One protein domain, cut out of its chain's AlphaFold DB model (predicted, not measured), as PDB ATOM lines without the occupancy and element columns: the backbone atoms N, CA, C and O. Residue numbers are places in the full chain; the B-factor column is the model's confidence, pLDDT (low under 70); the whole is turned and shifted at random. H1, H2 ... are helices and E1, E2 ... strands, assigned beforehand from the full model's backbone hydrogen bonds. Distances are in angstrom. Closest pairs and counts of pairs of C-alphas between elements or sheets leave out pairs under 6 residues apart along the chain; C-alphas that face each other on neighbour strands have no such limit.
ATOM      1  N   ASN A   3     167.601 209.894 155.075       69.75
ATOM      2  CA  ASN A   3     169.030 209.875 154.730       69.75
ATOM      3  C   ASN A   3     169.897 209.073 155.714       69.75
ATOM      4  O   ASN A   3     171.006 208.703 155.359       69.75
ATOM      5  N   ASP A   4     169.392 208.811 156.922       81.69
ATOM      6  CA  ASP A   4     170.120 208.119 157.989       81.69
ATOM      7  C   ASP A   4     169.707 206.637 158.093       81.69
ATOM      8  O   ASP A   4     170.331 205.867 158.817       81.69
ATOM      9  N   LEU A   5     168.636 206.235 157.394       88.94
ATOM     10  CA  LEU A   5     168.083 204.875 157.414       88.94
ATOM     11  C   LEU A   5     168.448 204.052 156.172       88.94
ATOM     12  O   LEU A   5     168.334 202.828 156.201       88.94
ATOM     13  N   TYR A   6     168.847 204.707 155.080       91.12
ATOM     14  CA  TYR A   6     169.147 204.058 153.806       91.12
ATOM     15  C   TYR A   6     170.569 204.352 153.354       91.12
ATOM     16  O   TYR A   6     171.077 205.456 153.532       91.12
ATOM     17  N   LEU A   7     171.164 203.370 152.678       94.25
ATOM     18  CA  LEU A   7     172.462 203.523 152.038       94.25
ATOM     19  C   LEU A   7     172.391 204.570 150.924       94.25
ATOM     20  O   LEU A   7     171.525 204.514 150.041       94.25
ATOM     21  N   ASN A   8     173.338 205.500 150.926       94.62
ATOM     22  CA  ASN A   8     173.508 206.466 149.851       94.62
ATOM     23  C   ASN A   8     174.406 205.911 148.725       94.62
ATOM     24  O   ASN A   8     175.022 204.849 148.829       94.62
ATOM     25  N   LYS A   9     174.500 206.642 147.606       96.12
ATOM     26  CA  LYS A   9     175.259 206.190 146.424       96.12
ATOM     27  C   LYS A   9     176.752 205.982 146.695       96.12
ATOM     28  O   LYS A   9     177.333 205.068 146.116       96.12
ATOM     29  N   ASN A  10     177.363 206.820 147.534       96.06
ATOM     30  CA  ASN A  10     178.786 206.705 147.847       96.06
ATOM     31  C   ASN A  10     179.047 205.460 148.694       96.06
ATOM     32  O   ASN A  10     179.974 204.720 148.393       96.06
ATOM     33  N   GLU A  11     178.188 205.174 149.673       96.69
ATOM     34  CA  GLU A  11     178.284 203.961 150.497       96.69
ATOM     35  C   GLU A  11     178.132 202.696 149.651       96.69
ATOM     36  O   GLU A  11     178.970 201.800 149.732       96.69
ATOM     37  N   LEU A  12     177.132 202.650 148.764       97.06
ATOM     38  CA  LEU A  12     176.956 201.529 147.834       97.06
ATOM     39  C   LEU A  12     178.174 201.343 146.916       97.06
ATOM     40  O   LEU A  12     178.571 200.209 146.641       97.06
ATOM     41  N   LYS A  13     178.790 202.441 146.458       96.81
ATOM     42  CA  LYS A  13     180.014 202.393 145.645       96.81
ATOM     43  C   LYS A  13     181.184 201.837 146.450       96.81
ATOM     44  O   LYS A  13     181.838 200.914 145.978       96.81
ATOM     45  N   THR A  14     181.391 202.322 147.674       97.44
ATOM     46  CA  THR A  14     182.422 201.805 148.581       97.44
ATOM     47  C   THR A  14     182.224 200.316 148.858       97.44
ATOM     48  O   THR A  14     183.182 199.554 148.760       97.44
ATOM     49  N   MET A  15     180.998 199.867 149.141       97.44
ATOM     50  CA  MET A  15     180.691 198.444 149.333       97.44
ATOM     51  C   MET A  15     181.049 197.618 148.091       97.44
ATOM     52  O   MET A  15     181.718 196.590 148.203       97.44
ATOM     53  N   SER A  16     180.654 198.089 146.904       96.69
ATOM     54  CA  SER A  16     180.953 197.418 145.635       96.69
ATOM     55  C   SER A  16     182.454 197.347 145.342       96.69
ATOM     56  O   SER A  16     182.943 196.304 144.916       96.69
ATOM     57  N   GLU A  17     183.199 198.429 145.577       96.25
ATOM     58  CA  GLU A  17     184.657 198.490 145.376       96.25
ATOM     59  C   GLU A  17     185.417 197.569 146.340       96.25
ATOM     60  O   GLU A  17     186.512 197.112 146.025       96.25
ATOM     61  N   ASN A  18     184.808 197.240 147.482       97.25
ATOM     62  CA  ASN A  18     185.330 196.289 148.463       97.25
ATOM     63  C   ASN A  18     184.776 194.861 148.276       97.25
ATOM     64  O   ASN A  18     184.865 194.034 149.182       97.25
ATOM     65  N   GLY A  19     184.219 194.551 147.101       95.94
ATOM     66  CA  GLY A  19     183.854 193.187 146.706       95.94
ATOM     67  C   GLY A  19     182.447 192.734 147.098       95.94
ATOM     68  O   GLY A  19     182.112 191.568 146.884       95.94
ATOM     69  N   MET A  20     181.600 193.615 147.639       96.69
ATOM     70  CA  MET A  20     180.193 193.280 147.883       96.69
ATOM     71  C   MET A  20     179.376 193.326 146.585       96.69
ATOM     72  O   MET A  20     179.558 194.205 145.745       96.69
ATOM     73  N   LEU A  21     178.421 192.406 146.441       96.25
ATOM     74  CA  LEU A  21     177.484 192.396 145.317       96.25
ATOM     75  C   LEU A  21     176.255 193.253 145.642       96.25
ATOM     76  O   LEU A  21     175.526 192.962 146.588       96.25
ATOM     77  N   ILE A  22     176.001 194.284 144.831       97.00
ATOM     78  CA  ILE A  22     174.845 195.178 144.982       97.00
ATOM     79  C   ILE A  22     173.816 194.872 143.888       97.00
ATOM     80  O   ILE A  22     174.021 195.209 142.723       97.00
ATOM     81  N   ALA A  23     172.716 194.212 144.260       96.75
ATOM     82  CA  ALA A  23     171.684 193.717 143.344       96.75
ATOM     83  C   ALA A  23     170.364 194.497 143.458       96.75
ATOM     84  O   ALA A  23     170.118 195.205 144.435       96.75
ATOM     85  N   SER A  24     169.487 194.346 142.462       97.25
ATOM     86  CA  SER A  24     168.195 195.039 142.432       97.25
ATOM     87  C   SER A  24     167.154 194.391 143.359       97.25
ATOM     88  O   SER A  24     167.040 193.166 143.435       97.25
ATOM     89  N   HIS A  25     166.345 195.227 144.020       97.50
ATOM     90  CA  HIS A  25     165.242 194.809 144.890       97.50
ATOM     91  C   HIS A  25     163.952 195.607 144.636       97.50
ATOM     92  O   HIS A  25     163.229 195.971 145.561       97.50
ATOM     93  N   SER A  26     163.653 195.873 143.359       97.88
ATOM     94  CA  SER A  26     162.577 196.762 142.883       97.88
ATOM     95  C   SER A  26     162.818 198.240 143.219       97.88
ATOM     96  O   SER A  26     163.852 198.594 143.781       97.88
ATOM     97  N   SER A  27     161.914 199.114 142.784       97.00
ATOM     98  CA  SER A  27     161.992 200.560 143.004       97.00
ATOM     99  C   SER A  27     161.108 201.023 144.160       97.00
ATOM    100  O   SER A  27     161.470 201.976 144.842       97.00
ATOM    101  N   THR A  28     159.947 200.392 144.361       96.69
ATOM    102  CA  THR A  28     158.945 200.818 145.357       96.69
ATOM    103  C   THR A  28     158.637 199.761 146.414       96.69
ATOM    104  O   THR A  28     157.833 200.009 147.309       96.69
ATOM    105  N   HIS A  29     159.271 198.585 146.335       95.75
ATOM    106  CA  HIS A  29     159.089 197.481 147.284       95.75
ATOM    107  C   HIS A  29     157.628 196.990 147.385       95.75
ATOM    108  O   HIS A  29     157.173 196.494 148.418       95.75
ATOM    109  N   LEU A  30     156.860 197.108 146.298       96.94
ATOM    110  CA  LEU A  30     155.521 196.527 146.197       96.94
ATOM    111  C   LEU A  30     155.595 195.028 145.883       96.94
ATOM    112  O   LEU A  30     156.470 194.565 145.149       96.94
ATOM    113  N   SER A  31     154.637 194.260 146.408       96.62
ATOM    114  CA  SER A  31     154.524 192.834 146.093       96.62
ATOM    115  C   SER A  31     154.245 192.632 144.606       96.62
ATOM    116  O   SER A  31     153.266 193.136 144.059       96.62
ATOM    117  N   PHE A  32     155.059 191.819 143.936       96.69
ATOM    118  CA  PHE A  32     154.873 191.554 142.510       96.69
ATOM    119  C   PHE A  32     153.572 190.800 142.212       96.69
ATOM    120  O   PHE A  32     153.084 190.870 141.085       96.69
ATOM    121  N   LYS A  33     152.966 190.131 143.203       96.19
ATOM    122  CA  LYS A  33     151.640 189.515 143.058       96.19
ATOM    123  C   LYS A  33     150.510 190.528 142.889       96.19
ATOM    124  O   LYS A  33     149.513 190.199 142.257       96.19
ATOM    125  N   THR A  34     150.649 191.733 143.443       96.44
ATOM    126  CA  THR A  34     149.615 192.779 143.353       96.44
ATOM    127  C   THR A  34     149.797 193.670 142.125       96.44
ATOM    128  O   THR A  34     148.886 194.401 141.740       96.44
ATOM    129  N   LEU A  35     150.963 193.602 141.478       97.06
ATOM    130  CA  LEU A  35     151.295 194.414 140.317       97.06
ATOM    131  C   LEU A  35     150.871 193.749 139.005       97.06
ATOM    132  O   LEU A  35     151.180 192.586 138.736       97.06
ATOM    133  N   GLY A  36     150.271 194.543 138.119       97.69
ATOM    134  CA  GLY A  36     150.078 194.165 136.722       97.69
ATOM    135  C   GLY A  36     151.405 194.016 135.967       97.69
ATOM    136  O   GLY A  36     152.436 194.576 136.343       97.69
ATOM    137  N   ILE A  37     151.367 193.296 134.843       97.75
ATOM    138  CA  ILE A  37     152.526 192.993 133.984       97.75
ATOM    139  C   ILE A  37     153.413 194.212 133.661       97.75
ATOM    140  O   ILE A  37     154.641 194.090 133.670       97.75
ATOM    141  N   HIS A  38     152.820 195.367 133.348       98.00
ATOM    142  CA  HIS A  38     153.558 196.573 132.966       98.00
ATOM    143  C   HIS A  38     154.226 197.247 134.166       98.00
ATOM    144  O   HIS A  38     155.359 197.710 134.043       98.00
ATOM    145  N   ASN A  39     153.586 197.214 135.335       98.31
ATOM    146  CA  ASN A  39     154.165 197.754 136.563       98.31
ATOM    147  C   ASN A  39     155.325 196.880 137.046       98.31
ATOM    148  O   ASN A  39     156.371 197.404 137.401       98.31
ATOM    149  N   GLN A  40     155.214 195.551 136.941       98.31
ATOM    150  CA  GLN A  40     156.345 194.659 137.230       98.31
ATOM    151  C   GLN A  40     157.549 194.930 136.314       98.31
ATOM    152  O   GLN A  40     158.691 194.921 136.768       98.31
ATOM    153  N   LYS A  41     157.308 195.201 135.022       98.38
ATOM    154  CA  LYS A  41     158.365 195.629 134.092       98.38
ATOM    155  C   LYS A  41     159.016 196.928 134.560       98.38
ATOM    156  O   LYS A  41     160.241 197.009 134.557       98.38
ATOM    157  N   TYR A  42     158.205 197.922 134.913       98.31
ATOM    158  CA  TYR A  42     158.690 199.218 135.375       98.31
ATOM    159  C   TYR A  42     159.570 199.069 136.625       98.31
ATOM    160  O   TYR A  42     160.710 199.520 136.613       98.31
ATOM    161  N   GLU A  43     159.101 198.348 137.645       98.31
ATOM    162  CA  GLU A  43     159.853 198.089 138.881       98.31
ATOM    163  C   GLU A  43     161.221 197.442 138.618       98.31
ATOM    164  O   GLU A  43     162.234 197.863 139.182       98.31
ATOM    165  N   LEU A  44     161.267 196.446 137.726       97.94
ATOM    166  CA  LEU A  44     162.503 195.760 137.344       97.94
ATOM    167  C   LEU A  44     163.470 196.683 136.599       97.94
ATOM    168  O   LEU A  44     164.643 196.757 136.954       97.94
ATOM    169  N   GLN A  45     162.995 197.381 135.565       96.94
ATOM    170  CA  GLN A  45     163.857 198.207 134.718       96.94
ATOM    171  C   GLN A  45     164.374 199.442 135.445       96.94
ATOM    172  O   GLN A  45     165.548 199.784 135.299       96.94
ATOM    173  N   THR A  46     163.520 200.107 136.219       98.06
ATOM    174  CA  THR A  46     163.879 201.339 136.922       98.06
ATOM    175  C   THR A  46     164.961 201.065 137.961       98.06
ATOM    176  O   THR A  46     165.996 201.730 137.961       98.06
ATOM    177  N   SER A  47     164.777 200.033 138.784       97.25
ATOM    178  CA  SER A  47     165.727 199.679 139.844       97.25
ATOM    179  C   SER A  47     167.091 199.237 139.308       97.25
ATOM    180  O   SER A  47     168.120 199.707 139.792       97.25
ATOM    181  N   ILE A  48     167.126 198.390 138.272       96.75
ATOM    182  CA  ILE A  48     168.403 197.939 137.702       96.75
ATOM    183  C   ILE A  48     169.119 199.053 136.936       96.75
ATOM    184  O   ILE A  48     170.333 199.197 137.053       96.75
ATOM    185  N   SER A  49     168.382 199.894 136.201       96.56
ATOM    186  CA  SER A  49     168.974 201.030 135.482       96.56
ATOM    187  C   SER A  49     169.559 202.051 136.453       96.56
ATOM    188  O   SER A  49     170.628 202.601 136.194       96.56
ATOM    189  N   PHE A  50     168.892 202.269 137.592       97.25
ATOM    190  CA  PHE A  50     169.400 203.123 138.658       97.25
ATOM    191  C   PHE A  50     170.740 202.611 139.193       97.25
ATOM    192  O   PHE A  50     171.716 203.359 139.140       97.25
ATOM    193  N   LEU A  51     170.826 201.349 139.628       97.00
ATOM    194  CA  LEU A  51     172.080 200.777 140.141       97.00
ATOM    195  C   LEU A  51     173.190 200.803 139.082       97.00
ATOM    196  O   LEU A  51     174.287 201.305 139.335       97.00
ATOM    197  N   ASN A  52     172.883 200.373 137.858       95.81
ATOM    198  CA  ASN A  52     173.848 200.309 136.759       95.81
ATOM    199  C   ASN A  52     174.352 201.685 136.298       95.81
ATOM    200  O   ASN A  52     175.352 201.749 135.574       95.81
ATOM    201  N   SER A  53     173.688 202.778 136.685       96.94
ATOM    202  CA  SER A  53     174.136 204.134 136.355       96.94
ATOM    203  C   SER A  53     175.359 204.583 137.161       96.94
ATOM    204  O   SER A  53     176.079 205.461 136.696       96.94
ATOM    205  N   PHE A  54     175.628 203.980 138.329       96.81
ATOM    206  CA  PHE A  54     176.745 204.393 139.194       96.81
ATOM    207  C   PHE A  54     177.543 203.247 139.838       96.81
ATOM    208  O   PHE A  54     178.660 203.492 140.289       96.81
ATOM    209  N   ILE A  55     177.030 202.013 139.853       96.44
ATOM    210  CA  ILE A  55     177.764 200.829 140.322       96.44
ATOM    211  C   ILE A  55     178.398 200.096 139.138       96.44
ATOM    212  O   ILE A  55     177.742 199.841 138.120       96.44
ATOM    213  N   LYS A  56     179.691 199.773 139.268       93.06
ATOM    214  CA  LYS A  56     180.476 199.019 138.284       93.06
ATOM    215  C   LYS A  56     181.386 198.003 138.994       93.06
ATOM    216  O   LYS A  56     182.041 198.393 139.956       93.06
ATOM    217  N   PRO A  57     181.485 196.754 138.498       90.75
ATOM    218  CA  PRO A  57     180.717 196.192 137.382       90.75
ATOM    219  C   PRO A  57     179.218 196.078 137.712       90.75
ATOM    220  O   PRO A  57     178.835 195.903 138.862       90.75
ATOM    221  N   SER A  58     178.362 196.228 136.699       90.44
ATOM    222  CA  SER A  58     176.921 195.999 136.857       90.44
ATOM    223  C   SER A  58     176.643 194.507 137.005       90.44
ATOM    224  O   SER A  58     177.196 193.721 136.236       90.44
ATOM    225  N   ILE A  59     175.748 194.134 137.918       94.44
ATOM    226  CA  ILE A  59     175.288 192.751 138.079       94.44
ATOM    227  C   ILE A  59     173.803 192.656 137.761       94.44
ATOM    228  O   ILE A  59     173.020 193.497 138.195       94.44
ATOM    229  N   GLN A  60     173.396 191.622 137.029       96.25
ATOM    230  CA  GLN A  60     172.010 191.464 136.601       96.25
ATOM    231  C   GLN A  60     171.284 190.466 137.506       96.25
ATOM    232  O   GLN A  60     170.771 189.438 137.071       96.25
ATOM    233  N   VAL A  61     171.252 190.781 138.801       97.81
ATOM    234  CA  VAL A  61     170.634 189.957 139.846       97.81
ATOM    235  C   VAL A  61     169.454 190.695 140.473       97.81
ATOM    236  O   VAL A  61     169.495 191.916 140.655       97.81
ATOM    237  N   PHE A  62     168.396 189.954 140.805       98.31
ATOM    238  CA  PHE A  62     167.181 190.493 141.417       98.31
ATOM    239  C   PHE A  62     166.770 189.742 142.690       98.31
ATOM    240  O   PHE A  62     166.973 188.538 142.812       98.31
ATOM    241  N   SER A  63     166.119 190.422 143.625       97.75
ATOM    242  CA  SER A  63     165.435 189.799 144.763       97.75
ATOM    243  C   SER A  63     163.983 190.269 144.790       97.75
ATOM    244  O   SER A  63     163.726 191.467 144.664       97.75
ATOM    245  N   TYR A  64     163.021 189.356 144.938       97.88
ATOM    246  CA  TYR A  64     161.598 189.714 144.972       97.88
ATOM    247  C   TYR A  64     161.209 190.351 146.316       97.88
ATOM    248  O   TYR A  64     161.439 189.722 147.354       97.88
ATOM    249  N   PRO A  65     160.574 191.544 146.336       96.88
ATOM    250  CA  PRO A  65     159.928 192.064 147.541       96.88
ATOM    251  C   PRO A  65     158.938 191.044 148.101       96.88
ATOM    252  O   PRO A  65     158.153 190.460 147.349       96.88
ATOM    253  N   TYR A  66     159.002 190.810 149.412       94.88
ATOM    254  CA  TYR A  66     158.216 189.785 150.119       94.88
ATOM    255  C   TYR A  66     158.413 188.347 149.610       94.88
ATOM    256  O   TYR A  66     157.626 187.464 149.930       94.88
ATOM    257  N   GLY A  67     159.452 188.090 148.812       95.25
ATOM    258  CA  GLY A  67     159.882 186.740 148.473       95.25
ATOM    259  C   GLY A  67     159.133 186.046 147.344       95.25
ATOM    260  O   GLY A  67     159.587 184.989 146.920       95.25
ATOM    261  N   GLU A  68     158.040 186.596 146.815       95.19
ATOM    262  CA  GLU A  68     157.192 185.877 145.855       95.19
ATOM    263  C   GLU A  68     157.480 186.240 144.397       95.19
ATOM    264  O   GLU A  68     157.326 187.385 143.967       95.19
ATOM    265  N   SER A  69     157.840 185.230 143.602       96.25
ATOM    266  CA  SER A  69     158.005 185.379 142.153       96.25
ATOM    267  C   SER A  69     156.671 185.274 141.404       96.25
ATOM    268  O   SER A  69     155.712 184.659 141.869       96.25
ATOM    269  N   THR A  70     156.614 185.830 140.190       97.56
ATOM    270  CA  THR A  70     155.470 185.670 139.279       97.56
ATOM    271  C   THR A  70     155.946 185.291 137.876       97.56
ATOM    272  O   THR A  70     157.076 185.594 137.481       97.56
ATOM    273  N   SER A  71     155.081 184.662 137.077       97.69
ATOM    274  CA  SER A  71     155.392 184.319 135.680       97.69
ATOM    275  C   SER A  71     155.689 185.557 134.821       97.69
ATOM    276  O   SER A  71     156.567 185.524 133.957       97.69
ATOM    277  N   TYR A  72     155.010 186.678 135.086       97.62
ATOM    278  CA  TYR A  72     155.263 187.951 134.413       97.62
ATOM    279  C   TYR A  72     156.652 188.499 134.726       97.62
ATOM    280  O   TYR A  72     157.365 188.877 133.796       97.62
ATOM    281  N   ALA A  73     157.060 188.482 135.996       97.69
ATOM    282  CA  ALA A  73     158.377 188.945 136.402       97.69
ATOM    283  C   ALA A  73     159.484 188.096 135.774       97.69
ATOM    284  O   ALA A  73     160.401 188.645 135.168       97.69
ATOM    285  N   LYS A  74     159.357 186.762 135.829       98.19
ATOM    286  CA  LYS A  74     160.317 185.829 135.212       98.19
ATOM    287  C   LYS A  74     160.482 186.082 133.713       98.19
ATOM    288  O   LYS A  74     161.600 186.071 133.203       98.19
ATOM    289  N   ARG A  75     159.387 186.375 132.999       98.00
ATOM    290  CA  ARG A  75     159.442 186.736 131.573       98.00
ATOM    291  C   ARG A  75     160.232 188.025 131.335       98.00
ATOM    292  O   ARG A  75     161.002 188.087 130.380       98.00
ATOM    293  N   TRP A  76     160.041 189.048 132.166       98.12
ATOM    294  CA  TRP A  76     160.778 190.308 132.034       98.12
ATOM    295  C   TRP A  76     162.253 190.166 132.406       98.12
ATOM    296  O   TRP A  76     163.091 190.657 131.660       98.12
ATOM    297  N   LEU A  77     162.572 189.443 133.481       98.19
ATOM    298  CA  LEU A  77     163.948 189.128 133.880       98.19
ATOM    299  C   LEU A  77     164.707 188.432 132.745       98.19
ATOM    300  O   LEU A  77     165.770 188.898 132.346       98.19
ATOM    301  N   LYS A  78     164.096 187.406 132.134       97.69
ATOM    302  CA  LYS A  78     164.653 186.743 130.948       97.69
ATOM    303  C   LYS A  78     164.874 187.717 129.790       97.69
ATOM    304  O   LYS A  78     165.910 187.679 129.142       97.69
ATOM    305  N   LYS A  79     163.896 188.585 129.513       97.19
ATOM    306  CA  LYS A  79     163.962 189.549 128.403       97.19
ATOM    307  C   LYS A  79     165.019 190.641 128.607       97.19
ATOM    308  O   LYS A  79     165.502 191.185 127.620       97.19
ATOM    309  N   TYR A  80     165.350 190.981 129.850       95.12
ATOM    310  CA  TYR A  80     166.359 191.990 130.188       95.12
ATOM    311  C   TYR A  80     167.701 191.389 130.604       95.12
ATOM    312  O   TYR A  80     168.505 192.084 131.221       95.12
ATOM    313  N   ASN A  81     167.943 190.123 130.248       95.88
ATOM    314  CA  ASN A  81     169.198 189.419 130.485       95.88
ATOM    315  C   ASN A  81     169.638 189.494 131.954       95.88
ATOM    316  O   ASN A  81     170.776 189.850 132.249       95.88
ATOM    317  N   PHE A  82     168.711 189.217 132.874       97.81
ATOM    318  CA  PHE A  82     169.086 188.886 134.244       97.81
ATOM    319  C   PHE A  82     169.745 187.512 134.291       97.81
ATOM    320  O   PHE A  82     169.359 186.616 133.539       97.81
ATOM    321  N   ASP A  83     170.710 187.367 135.192       96.88
ATOM    322  CA  ASP A  83     171.410 186.116 135.461       96.88
ATOM    323  C   ASP A  83     170.581 185.274 136.433       96.88
ATOM    324  O   ASP A  83     170.203 184.145 136.128       96.88
ATOM    325  N   PHE A  84     170.216 185.865 137.578       97.88
ATOM    326  CA  PHE A  84     169.487 185.185 138.648       97.88
ATOM    327  C   PHE A  84     168.451 186.083 139.324       97.88
ATOM    328  O   PHE A  84     168.586 187.310 139.367       97.88
ATOM    329  N   ALA A  85     167.427 185.463 139.911       98.25
ATOM    330  CA  ALA A  85     166.543 186.126 140.856       98.25
ATOM    331  C   ALA A  85     166.188 185.239 142.051       98.25
ATOM    332  O   ALA A  85     165.963 184.041 141.890       98.25
ATOM    333  N   PHE A  86     166.090 185.851 143.232       98.12
ATOM    334  CA  PHE A  86     165.891 185.157 144.502       98.12
ATOM    335  C   PHE A  86     164.483 185.336 145.067       98.12
ATOM    336  O   PHE A  86     163.960 186.451 145.141       98.12
ATOM    337  N   SER A  87     163.901 184.227 145.514       97.25
ATOM    338  CA  SER A  87     162.571 184.083 146.108       97.25
ATOM    339  C   SER A  87     162.710 183.421 147.481       97.25
ATOM    340  O   SER A  87     163.509 182.507 147.631       97.25
ATOM    341  N   SER A  88     161.957 183.866 148.486       95.50
ATOM    342  CA  SER A  88     161.952 183.230 149.817       95.50
ATOM    343  C   SER A  88     160.703 182.395 150.084       95.50
ATOM    344  O   SER A  88     160.476 181.966 151.204       95.50
ATOM    345  N   ILE A  89     159.860 182.169 149.068       93.44
ATOM    346  CA  ILE A  89     158.615 181.411 149.216       93.44
ATOM    347  C   ILE A  89     158.538 180.321 148.130       93.44
ATOM    348  O   ILE A  89     158.388 180.645 146.949       93.44
ATOM    349  N   PRO A  90     158.603 179.026 148.504       93.81
ATOM    350  CA  PRO A  90     158.986 178.514 149.826       93.81
ATOM    351  C   PRO A  90     160.465 178.773 150.161       93.81
ATOM    352  O   PRO A  90     161.295 178.893 149.254       93.81
ATOM    353  N   SER A  91     160.785 178.778 151.454       94.94
ATOM    354  CA  SER A  91     162.156 178.712 151.966       94.94
ATOM    355  C   SER A  91     162.718 177.303 151.809       94.94
ATOM    356  O   SER A  91     162.160 176.341 152.340       94.94
ATOM    357  N   LYS A  92     163.801 177.169 151.041       95.19
ATOM    358  CA  LYS A  92     164.533 175.911 150.846       95.19
ATOM    359  C   LYS A  92     165.919 176.162 150.252       95.19
ATOM    360  O   LYS A  92     166.166 177.234 149.694       95.19
ATOM    361  N   ASP A  93     166.763 175.139 150.304       96.19
ATOM    362  CA  ASP A  93     168.044 175.109 149.603       96.19
ATOM    363  C   ASP A  93     167.889 175.200 148.076       96.19
ATOM    364  O   ASP A  93     166.887 174.776 147.488       96.19
ATOM    365  N   ILE A  94     168.926 175.747 147.436       96.81
ATOM    366  CA  ILE A  94     169.082 175.767 145.980       96.81
ATOM    367  C   ILE A  94     169.806 174.492 145.558       96.81
ATOM    368  O   ILE A  94     170.938 174.245 145.973       96.81
ATOM    369  N   GLU A  95     169.193 173.718 144.669       96.06
ATOM    370  CA  GLU A  95     169.868 172.608 144.006       96.06
ATOM    371  C   GLU A  95     170.490 173.057 142.676       96.06
ATOM    372  O   GLU A  95     170.019 173.991 142.027       96.06
ATOM    373  N   TYR A  96     171.500 172.333 142.185       95.88
ATOM    374  CA  TYR A  96     172.124 172.625 140.885       95.88
ATOM    375  C   TYR A  96     171.103 172.714 139.735       95.88
ATOM    376  O   TYR A  96     171.190 173.591 138.877       95.88
ATOM    377  N   LYS A  97     170.078 171.851 139.745       96.56
ATOM    378  CA  LYS A  97     168.999 171.863 138.745       96.56
ATOM    379  C   LYS A  97     168.192 173.167 138.753       96.56
ATOM    380  O   LYS A  97     167.665 173.549 137.710       96.56
ATOM    381  N   ASP A  98     168.089 173.850 139.896       96.12
ATOM    382  CA  ASP A  98     167.348 175.109 140.013       96.12
ATOM    383  C   ASP A  98     168.069 176.238 139.269       96.12
ATOM    384  O   ASP A  98     167.408 177.067 138.645       96.12
ATOM    385  N   LEU A  99     169.408 176.214 139.231       96.38
ATOM    386  CA  LEU A  99     170.221 177.173 138.472       96.38
ATOM    387  C   LEU A  99     169.929 177.128 136.965       96.38
ATOM    388  O   LEU A  99     170.066 178.135 136.280       96.38
ATOM    389  N   ILE A 100     169.510 175.968 136.452       95.88
ATOM    390  CA  ILE A 100     169.223 175.758 135.027       95.88
ATOM    391  C   ILE A 100     167.730 175.950 134.747       95.88
ATOM    392  O   ILE A 100     167.339 176.661 133.823       95.88
ATOM    393  N   ASN A 101     166.884 175.314 135.556       95.75
ATOM    394  CA  ASN A 101     165.454 175.213 135.278       95.75
ATOM    395  C   ASN A 101     164.659 176.412 135.801       95.75
ATOM    396  O   ASN A 101     163.594 176.730 135.269       95.75
ATOM    397  N   ASN A 102     165.145 177.073 136.853       95.44
ATOM    398  CA  ASN A 102     164.447 178.174 137.507       95.44
ATOM    399  C   ASN A 102     165.412 179.261 138.036       95.44
ATOM    400  O   ASN A 102     165.268 179.690 139.185       95.44
ATOM    401  N   PRO A 103     166.344 179.781 137.208       97.62
ATOM    402  CA  PRO A 103     167.311 180.797 137.640       97.62
ATOM    403  C   PRO A 103     166.641 182.083 138.141       97.62
ATOM    404  O   PRO A 103     167.228 182.838 138.905       97.62
ATOM    405  N   PHE A 104     165.388 182.329 137.745       98.31
ATOM    406  CA  PHE A 104     164.608 183.508 138.127       98.31
ATOM    407  C   PHE A 104     163.663 183.281 139.312       98.31
ATOM    408  O   PHE A 104     162.730 184.056 139.501       98.31
ATOM    409  N   ALA A 105     163.840 182.209 140.078       97.12
ATOM    410  CA  ALA A 105     163.263 182.073 141.415       97.12
ATOM    411  C   ALA A 105     164.068 181.052 142.220       97.12
ATOM    412  O   ALA A 105     163.529 180.040 142.667       97.12
ATOM    413  N   LEU A 106     165.363 181.322 142.362       98.31
ATOM    414  CA  LEU A 106     166.230 180.590 143.270       98.31
ATOM    415  C   LEU A 106     165.762 180.816 144.703       98.31
ATOM    416  O   LEU A 106     165.490 181.948 145.104       98.31
ATOM    417  N   HIS A 107     165.641 179.736 145.459       97.06
ATOM    418  CA  HIS A 107     165.083 179.796 146.798       97.06
ATOM    419  C   HIS A 107     166.111 180.293 147.813       97.06
ATOM    420  O   HIS A 107     167.313 180.101 147.654       97.06
ATOM    421  N   ARG A 108     165.638 180.961 148.855       95.62
ATOM    422  CA  ARG A 108     166.431 181.330 150.027       95.62
ATOM    423  C   ARG A 108     165.559 181.228 151.263       95.62
ATOM    424  O   ARG A 108     164.343 181.349 151.157       95.62
ATOM    425  N   TYR A 109     166.177 181.074 152.420       95.06
ATOM    426  CA  TYR A 109     165.455 181.139 153.683       95.06
ATOM    427  C   TYR A 109     165.067 182.584 154.018       95.06
ATOM    428  O   TYR A 109     165.853 183.520 153.812       95.06
ATOM    429  N   ASP A 110     163.851 182.774 154.526       91.56
ATOM    430  CA  ASP A 110     163.462 184.010 155.201       91.56
ATOM    431  C   ASP A 110     164.135 184.060 156.581       91.56
ATOM    432  O   ASP A 110     164.047 183.120 157.369       91.56
ATOM    433  N   CYS A 111     164.810 185.169 156.893       89.44
ATOM    434  CA  CYS A 111     165.480 185.341 158.178       89.44
ATOM    435  C   CYS A 111     164.511 185.195 159.366       89.44
ATOM    436  O   CYS A 111     164.919 184.740 160.432       89.44
ATOM    437  N   ASN A 112     163.225 185.504 159.180       89.88
ATOM    438  CA  ASN A 112     162.205 185.389 160.223       89.88
ATOM    439  C   ASN A 112     161.878 183.940 160.622       89.88
ATOM    440  O   ASN A 112     161.232 183.727 161.651       89.88
ATOM    441  N   GLU A 113     162.307 182.948 159.839       90.69
ATOM    442  CA  GLU A 113     162.105 181.527 160.150       90.69
ATOM    443  C   GLU A 113     163.101 180.998 161.190       90.69
ATOM    444  O   GLU A 113     162.862 179.962 161.810       90.69
ATOM    445  N   PHE A 114     164.207 181.710 161.421       91.81
ATOM    446  CA  PHE A 114     165.234 181.283 162.366       91.81
ATOM    447  C   PHE A 114     164.894 181.675 163.810       91.81
ATOM    448  O   PHE A 114     164.267 182.701 164.077       91.81
TER     449      PHE A 114
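What this domain is: This is residues 3 to 114 of the 122 residues of a protein of Campylobacter jejuni (UniProt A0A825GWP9). Two short parallel strands, E1 and E2, lie side by side in the middle, with the long helix H2 near E1 and the shorter H3 near E2. H1 and H4 sit at opposite ends of the body, much of the rest is loop, and residues 3 to 8 stick out. The printed part has 112 residues, with named elements in the order H1, H2, E1, H3, E2, H4; under half of the residues are in them, and among those the class is mostly helix. The whole is compact, with a radius of gyration of the C-alphas of 14.2 A and spans of 35 by 33 by 26 A.

How they stand to each other: E1, residues 61 to 63, and E2, residues 84 to 87, are parallel neighbours at 9 degrees, with N 62 and O 84 at 3.0 A and N 86 and O 62 at 2.9 A, within hydrogen-bond range. Residues 86 to 87 of E2 also pair, parallel, with residues 106 to 107. H3, residues 71 to 79, is near E2; E1, H3 and E2 form a strand-helix-strand unit, two parallel strands with a helix between them in the chain, its crossover right-handed. H2, residues 37 to 52, is near E1 and touches H3 with residues 37 to 44 alone, the closest C-alphas being those of Ile 37 and Tyr 72, 5.8 A apart; they run the same way at a steep tilt of 42 degrees. H1, residues 9 to 17, is apart from H2, and H4, residues 96 to 101, is apart from H3. Every O i to N i+4 pair is within hydrogen-bond range in H1, H2 and H3, and 1 of 2 in H4.

Where its parts are: E1 begins at C-alpha 61, (170.634, 189.957, 139.846), and is 7.2 A long; E2 is 10.2 A. H2 is 22.7 A, H3 12.4 A, H1 12.2 A and H4 9.1 A. H1 begins at C-alpha 9, (175.259, 206.190, 146.424), and H4 ends at C-alpha 101, (165.454, 175.213, 135.278).

The domain as a whole: The C-alphas farthest apart are those of Asn 3 and Lys 97, 41.2 A. The printed part has no cut; the link from H1 to H2 is long. Residue 3 is under 70 in pLDDT.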